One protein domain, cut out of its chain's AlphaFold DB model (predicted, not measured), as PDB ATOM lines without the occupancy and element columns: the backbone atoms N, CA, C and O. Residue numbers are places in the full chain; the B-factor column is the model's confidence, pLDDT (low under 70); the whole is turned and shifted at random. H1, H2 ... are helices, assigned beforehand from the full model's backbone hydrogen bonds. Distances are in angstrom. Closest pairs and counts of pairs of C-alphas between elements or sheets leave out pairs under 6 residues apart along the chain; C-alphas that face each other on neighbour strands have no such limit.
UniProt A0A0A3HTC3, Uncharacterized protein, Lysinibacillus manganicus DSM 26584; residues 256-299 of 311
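This is residues 256 to 299 of the 311 residues of an uncharacterized protein of Lysinibacillus manganicus DSM 26584 (UniProt A0A0A3HTC3). Three helices form an open, only just flat triangle: H3, the longest, is one side, H1 meets its later half to make a V, and the short H2 sits across the open end of that V. The helices share few contacts, and residues 266 to 273, of which 266 to 268 belong to H1, stick out where the chain turns from H1 toward H2. The printed part has 44 residues with three named helices, in the order H1, H2, H3, and no named strand; the class is all helix. The whole is compact, with a radius of gyration of the C-alphas of 10.6 A, and the C-alphas span 28 by 22 by 12 A.

H3, residues 284 to 297, is the longest helix, with 14 residues and 19.9 A from first to last C-alpha. It begins at C-alpha 284, at (-29.300, -37.148, 21.647), and ends at C-alpha 297, at (-39.302, -54.206, 19.102). H1, residues 258 to 268, is 15.8 A long and begins at C-alpha 258, at (-31.000, -56.335, 15.892). H2, residues 274 to 279, is 8.2 A long.

H3 touches H1, with residues 291 to 295 of H3 alone. Their closest C-alphas are those of Leu 261 and Ser 294, 7.1 A apart. The two helices run opposite ways at a steep tilt of 50 degrees. H2 and H3 are close but not clearly touching; the closest C-alphas, those of Tyr 278 and Trp 284, are 6.0 A apart. These two run opposite ways at a steep tilt of 58 degrees. H1 and H2 are also close but not clearly touching, with the C-alphas of Thr 268 and Ile 274 the closest at 6.7 A. Their lines are about perpendicular at 73 degrees, only just. In H2 and H3 every O i to N i+4 pair is within hydrogen-bond range, and in H1 6 of 7 such pairs are.

The two C-alphas farthest apart are those of Lys 280 and Glu 299, at 29.7 A, while the first and last printed C-alphas, of Phe 256 and Glu 299, are 13.0 A apart. Without residues 266 to 273, which stand free, the body has 36 residues and spans 29 by 16 by 11 A. The printed part has no cut. The links from H1 to H2, of 5 residues, and from H2 to H3, of 4 residues, are both tight. The mean pLDDT of the printed part is 77.7. The model's confidence is low, under 70, in residues 267 to 282.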
ATOM      1  N   PHE A 256     -33.269 -49.651  14.634       88.12
ATOM      2  CA  PHE A 256     -32.025 -50.375  14.416       88.12
ATOM      3  C   PHE A 256     -32.358 -51.794  13.958       88.12
ATOM      4  O   PHE A 256     -33.330 -52.401  14.416       88.12
ATOM      5  N   THR A 257     -31.526 -52.379  13.108       88.94
ATOM      6  CA  THR A 257     -31.492 -53.839  13.004       88.94
ATOM      7  C   THR A 257     -31.053 -54.425  14.349       88.94
ATOM      8  O   THR A 257     -30.349 -53.781  15.131       88.94
ATOM      9  N   LYS A 258     -31.414 -55.681  14.637       91.94
ATOM     10  CA  LYS A 258     -31.000 -56.335  15.892       91.94
ATOM     11  C   LYS A 258     -29.477 -56.320  16.092       91.94
ATOM     12  O   LYS A 258     -29.013 -56.182  17.217       91.94
ATOM     13  N   VAL A 259     -28.705 -56.461  15.011       92.25
ATOM     14  CA  VAL A 259     -27.233 -56.443  15.054       92.25
ATOM     15  C   VAL A 259     -26.704 -55.043  15.360       92.25
ATOM     16  O   VAL A 259     -25.837 -54.910  16.217       92.25
ATOM     17  N   GLU A 260     -27.229 -54.005  14.704       90.50
ATOM     18  CA  GLU A 260     -26.863 -52.614  15.001       90.50
ATOM     19  C   GLU A 260     -27.194 -52.252  16.444       90.50
ATOM     20  O   GLU A 260     -26.340 -51.717  17.141       90.50
ATOM     21  N   LEU A 261     -28.387 -52.623  16.919       91.88
ATOM     22  CA  LEU A 261     -28.796 -52.355  18.291       91.88
ATOM     23  C   LEU A 261     -27.844 -53.005  19.296       91.88
ATOM     24  O   LEU A 261     -27.374 -52.331  20.202       91.88
ATOM     25  N   LEU A 262     -27.528 -54.294  19.133       91.44
ATOM     26  CA  LEU A 262     -26.594 -54.978  20.029       91.44
ATOM     27  C   LEU A 262     -25.207 -54.327  20.009       91.44
ATOM     28  O   LEU A 262     -24.612 -54.155  21.067       91.44
ATOM     29  N   ASN A 263     -24.722 -53.894  18.843       88.00
ATOM     30  CA  ASN A 263     -23.463 -53.157  18.754       88.00
ATOM     31  C   ASN A 263     -23.533 -51.812  19.497       88.00
ATOM     32  O   ASN A 263     -22.596 -51.476  20.216       88.00
ATOM     33  N   GLU A 264     -24.620 -51.047  19.366       85.31
ATOM     34  CA  GLU A 264     -24.799 -49.789  20.107       85.31
ATOM     35  C   GLU A 264     -24.877 -50.025  21.629       85.31
ATOM     36  O   GLU A 264     -24.295 -49.268  22.411       85.31
ATOM     37  N   LEU A 265     -25.534 -51.104  22.068       86.06
ATOM     38  CA  LEU A 265     -25.594 -51.495  23.481       86.06
ATOM     39  C   LEU A 265     -24.222 -51.963  24.015       86.06
ATOM     40  O   LEU A 265     -23.853 -51.602  25.127       86.06
ATOM     41  N   ASP A 266     -23.425 -52.680  23.218       80.88
ATOM     42  CA  ASP A 266     -22.091 -53.165  23.612       80.88
ATOM     43  C   ASP A 266     -21.030 -52.049  23.630       80.88
ATOM     44  O   ASP A 266     -20.165 -52.000  24.509       80.88
ATOM     45  N   LEU A 267     -21.072 -51.126  22.660       69.00
ATOM     46  CA  LEU A 267     -20.117 -50.011  22.552       69.00
ATOM     47  C   LEU A 267     -20.165 -49.072  23.766       69.00
ATOM     48  O   LEU A 267     -19.199 -48.355  24.039       69.00
ATOM     49  N   THR A 268     -21.288 -49.060  24.478       61.56
ATOM     50  CA  THR A 268     -21.599 -48.098  25.535       61.56
ATOM     51  C   THR A 268     -21.216 -48.583  26.934       61.56
ATOM     52  O   THR A 268     -20.863 -47.755  27.774       61.56
ATOM     53  N   ASP A 269     -21.116 -49.895  27.160       56.09
ATOM     54  CA  ASP A 269     -20.580 -50.469  28.408       56.09
ATOM     55  C   ASP A 269     -19.052 -50.278  28.559       56.09
ATOM     56  O   ASP A 269     -18.488 -50.472  29.638       56.09
ATOM     57  N   VAL A 270     -18.358 -49.859  27.491       55.25
ATOM     58  CA  VAL A 270     -16.885 -49.791  27.432       55.25
ATOM     59  C   VAL A 270     -16.326 -48.358  27.549       55.25
ATOM     60  O   VAL A 270     -15.125 -48.193  27.780       55.25
ATOM     61  N   GLN A 271     -17.140 -47.293  27.454       53.91
ATOM     62  CA  GLN A 271     -16.648 -45.901  27.496       53.91
ATOM     63  C   GLN A 271     -17.603 -44.914  28.186       53.91
ATOM     64  O   GLN A 271     -18.707 -44.656  27.720       53.91
ATOM     65  N   GLY A 272     -17.118 -44.253  29.242       56.97
ATOM     66  CA  GLY A 272     -17.849 -43.246  30.024       56.97
ATOM     67  C   GLY A 272     -18.060 -41.879  29.357       56.97
ATOM     68  O   GLY A 272     -18.054 -40.881  30.067       56.97
ATOM     69  N   ASP A 273     -18.224 -41.800  28.030       60.31
ATOM     70  CA  ASP A 273     -18.355 -40.514  27.318       60.31
ATOM     71  C   ASP A 273     -19.387 -40.519  26.168       60.31
ATOM     72  O   ASP A 273     -19.250 -39.831  25.153       60.31
ATOM     73  N   ILE A 274     -20.466 -41.291  26.334       59.34
ATOM     74  CA  ILE A 274     -21.579 -41.416  25.373       59.34
ATOM     75  C   ILE A 274     -22.223 -40.050  25.100       59.34
ATOM     76  O   ILE A 274     -22.414 -39.664  23.945       59.34
ATOM     77  N   ARG A 275     -22.471 -39.262  26.157       60.38
ATOM     78  CA  ARG A 275     -23.024 -37.904  26.031       60.38
ATOM     79  C   ARG A 275     -22.120 -37.033  25.165       60.38
ATOM     80  O   ARG A 275     -22.622 -36.322  24.312       60.38
ATOM     81  N   LEU A 276     -20.801 -37.090  25.326       61.97
ATOM     82  CA  LEU A 276     -19.845 -36.279  24.560       61.97
ATOM     83  C   LEU A 276     -19.681 -36.744  23.105       61.97
ATOM     84  O   LEU A 276     -19.501 -35.894  22.229       61.97
ATOM     85  N   LYS A 277     -19.792 -38.053  22.839       63.91
ATOM     86  CA  LYS A 277     -19.776 -38.621  21.480       63.91
ATOM     87  C   LYS A 277     -21.033 -38.245  20.692       63.91
ATOM     88  O   LYS A 277     -20.920 -37.841  19.539       63.91
ATOM     89  N   TYR A 278     -22.215 -38.329  21.302       62.25
ATOM     90  CA  TYR A 278     -23.468 -38.075  20.584       62.25
ATOM     91  C   TYR A 278     -23.940 -36.618  20.689       62.25
ATOM     92  O   TYR A 278     -24.436 -36.111  19.699       62.25
ATOM     93  N   SER A 279     -23.663 -35.864  21.763       59.84
ATOM     94  CA  SER A 279     -24.021 -34.424  21.838       59.84
ATOM     95  C   SER A 279     -23.320 -33.530  20.809       59.84
ATOM     96  O   SER A 279     -23.806 -32.438  20.523       59.84
ATOM     97  N   LYS A 280     -22.169 -33.955  20.274       56.19
ATOM     98  CA  LYS A 280     -21.388 -33.178  19.296       56.19
ATOM     99  C   LYS A 280     -21.757 -33.460  17.841       56.19
ATOM    100  O   LYS A 280     -21.376 -32.676  16.976       56.19
ATOM    101  N   THR A 281     -22.461 -34.557  17.579       54.41
ATOM    102  CA  THR A 281     -22.675 -35.079  16.218       54.41
ATOM    103  C   THR A 281     -24.125 -35.462  15.934       54.41
ATOM    104  O   THR A 281     -24.504 -35.500  14.771       54.41
ATOM    105  N   TYR A 282     -24.946 -35.678  16.967       60.38
ATOM    106  CA  TYR A 282     -26.302 -36.205  16.857       60.38
ATOM    107  C   TYR A 282     -27.273 -35.517  17.831       60.38
ATOM    108  O   TYR A 282     -26.911 -35.081  18.925       60.38
ATOM    109  N   ASN A 283     -28.549 -35.455  17.457       74.38
ATOM    110  CA  ASN A 283     -29.622 -35.110  18.379       74.38
ATOM    111  C   ASN A 283     -29.824 -36.266  19.377       74.38
ATOM    112  O   ASN A 283     -30.492 -37.253  19.068       74.38
ATOM    113  N   TRP A 284     -29.230 -36.146  20.570       77.19
ATOM    114  CA  TRP A 284     -29.300 -37.148  21.647       77.19
ATOM    115  C   TRP A 284     -30.732 -37.616  21.948       77.19
ATOM    116  O   TRP A 284     -30.952 -38.808  22.135       77.19
ATOM    117  N   TYR A 285     -31.713 -36.706  21.919       79.44
ATOM    118  CA  TYR A 285     -33.121 -37.036  22.174       79.44
ATOM    119  C   TYR A 285     -33.684 -38.008  21.146       79.44
ATOM    120  O   TYR A 285     -34.344 -38.984  21.492       79.44
ATOM    121  N   SER A 286     -33.395 -37.762  19.873       80.75
ATOM    122  CA  SER A 286     -33.834 -38.633  18.789       80.75
ATOM    123  C   SER A 286     -33.143 -39.995  18.846       80.75
ATOM    124  O   SER A 286     -33.777 -41.019  18.597       80.75
ATOM    125  N   TYR A 287     -31.865 -40.019  19.236       83.50
ATOM    126  CA  TYR A 287     -31.115 -41.258  19.416       83.50
ATOM    127  C   TYR A 287     -31.705 -42.144  20.528       83.50
ATOM    128  O   TYR A 287     -31.976 -43.314  20.255       83.50
ATOM    129  N   ILE A 288     -31.983 -41.619  21.740       86.19
ATOM    130  CA  ILE A 288     -32.561 -42.475  22.802       86.19
ATOM    131  C   ILE A 288     -33.914 -43.042  22.387       86.19
ATOM    132  O   ILE A 288     -34.180 -44.210  22.652       86.19
ATOM    133  N   ARG A 289     -34.745 -42.254  21.689       88.19
ATOM    134  CA  ARG A 289     -36.054 -42.714  21.209       88.19
ATOM    135  C   ARG A 289     -35.911 -43.905  20.267       88.19
ATOM    136  O   ARG A 289     -36.575 -44.919  20.470       88.19
ATOM    137  N   LYS A 290     -34.985 -43.845  19.303       89.00
ATOM    138  CA  LYS A 290     -34.700 -44.973  18.404       89.00
ATOM    139  C   LYS A 290     -34.183 -46.202  19.156       89.00
ATOM    140  O   LYS A 290     -34.608 -47.315  18.843       89.00
ATOM    141  N   VAL A 291     -33.320 -46.023  20.162       90.19
ATOM    142  CA  VAL A 291     -32.841 -47.127  21.016       90.19
ATOM    143  C   VAL A 291     -33.999 -47.750  21.795       90.19
ATOM    144  O   VAL A 291     -34.207 -48.952  21.664       90.19
ATOM    145  N   LYS A 292     -34.796 -46.958  22.531       92.38
ATOM    146  CA  LYS A 292     -35.968 -47.445  23.285       92.38
ATOM    147  C   LYS A 292     -36.927 -48.205  22.370       92.38
ATOM    148  O   LYS A 292     -37.289 -49.343  22.657       92.38
ATOM    149  N   ARG A 293     -37.281 -47.611  21.227       92.25
ATOM    150  CA  ARG A 293     -38.158 -48.214  20.215       92.25
ATOM    151  C   ARG A 293     -37.627 -49.558  19.717       92.25
ATOM    152  O   ARG A 293     -38.371 -50.532  19.672       92.25
ATOM    153  N   SER A 294     -36.336 -49.626  19.398       92.50
ATOM    154  CA  SER A 294     -35.700 -50.854  18.912       92.50
ATOM    155  C   SER A 294     -35.590 -51.911  20.016       92.50
ATOM    156  O   SER A 294     -35.828 -53.087  19.757       92.50
ATOM    157  N   CYS A 295     -35.292 -51.519  21.258       93.88
ATOM    158  CA  CYS A 295     -35.299 -52.434  22.398       93.88
ATOM    159  C   CYS A 295     -36.684 -53.045  22.619       93.88
ATOM    160  O   CYS A 295     -36.770 -54.261  22.750       93.88
ATOM    161  N   ARG A 296     -37.757 -52.240  22.577       92.81
ATOM    162  CA  ARG A 296     -39.139 -52.749  22.657       92.81
ATOM    163  C   ARG A 296     -39.435 -53.728  21.520       92.81
ATOM    164  O   ARG A 296     -39.915 -54.824  21.773       92.81
ATOM    165  N   TYR A 297     -39.068 -53.371  20.287       92.25
ATOM    166  CA  TYR A 297     -39.302 -54.206  19.102       92.25
ATOM    167  C   TYR A 297     -38.632 -55.586  19.182       92.25
ATOM    168  O   TYR A 297     -39.206 -56.583  18.757       92.25
ATOM    169  N   TYR A 298     -37.419 -55.662  19.738       93.12
ATOM    170  CA  TYR A 298     -36.681 -56.923  19.886       93.12
ATOM    171  C   TYR A 298     -36.780 -57.553  21.279       93.12
ATOM    172  O   TYR A 298     -36.015 -58.483  21.555       93.12
ATOM    173  N   GLU A 299     -37.671 -57.053  22.141       91.88
ATOM    174  CA  GLU A 299     -37.857 -57.523  23.522       91.88
ATOM    175  C   GLU A 299     -36.541 -57.531  24.332       91.88
ATOM    176  O   GLU A 299     -36.227 -58.460  25.081       91.88
TER     177      GLU A 299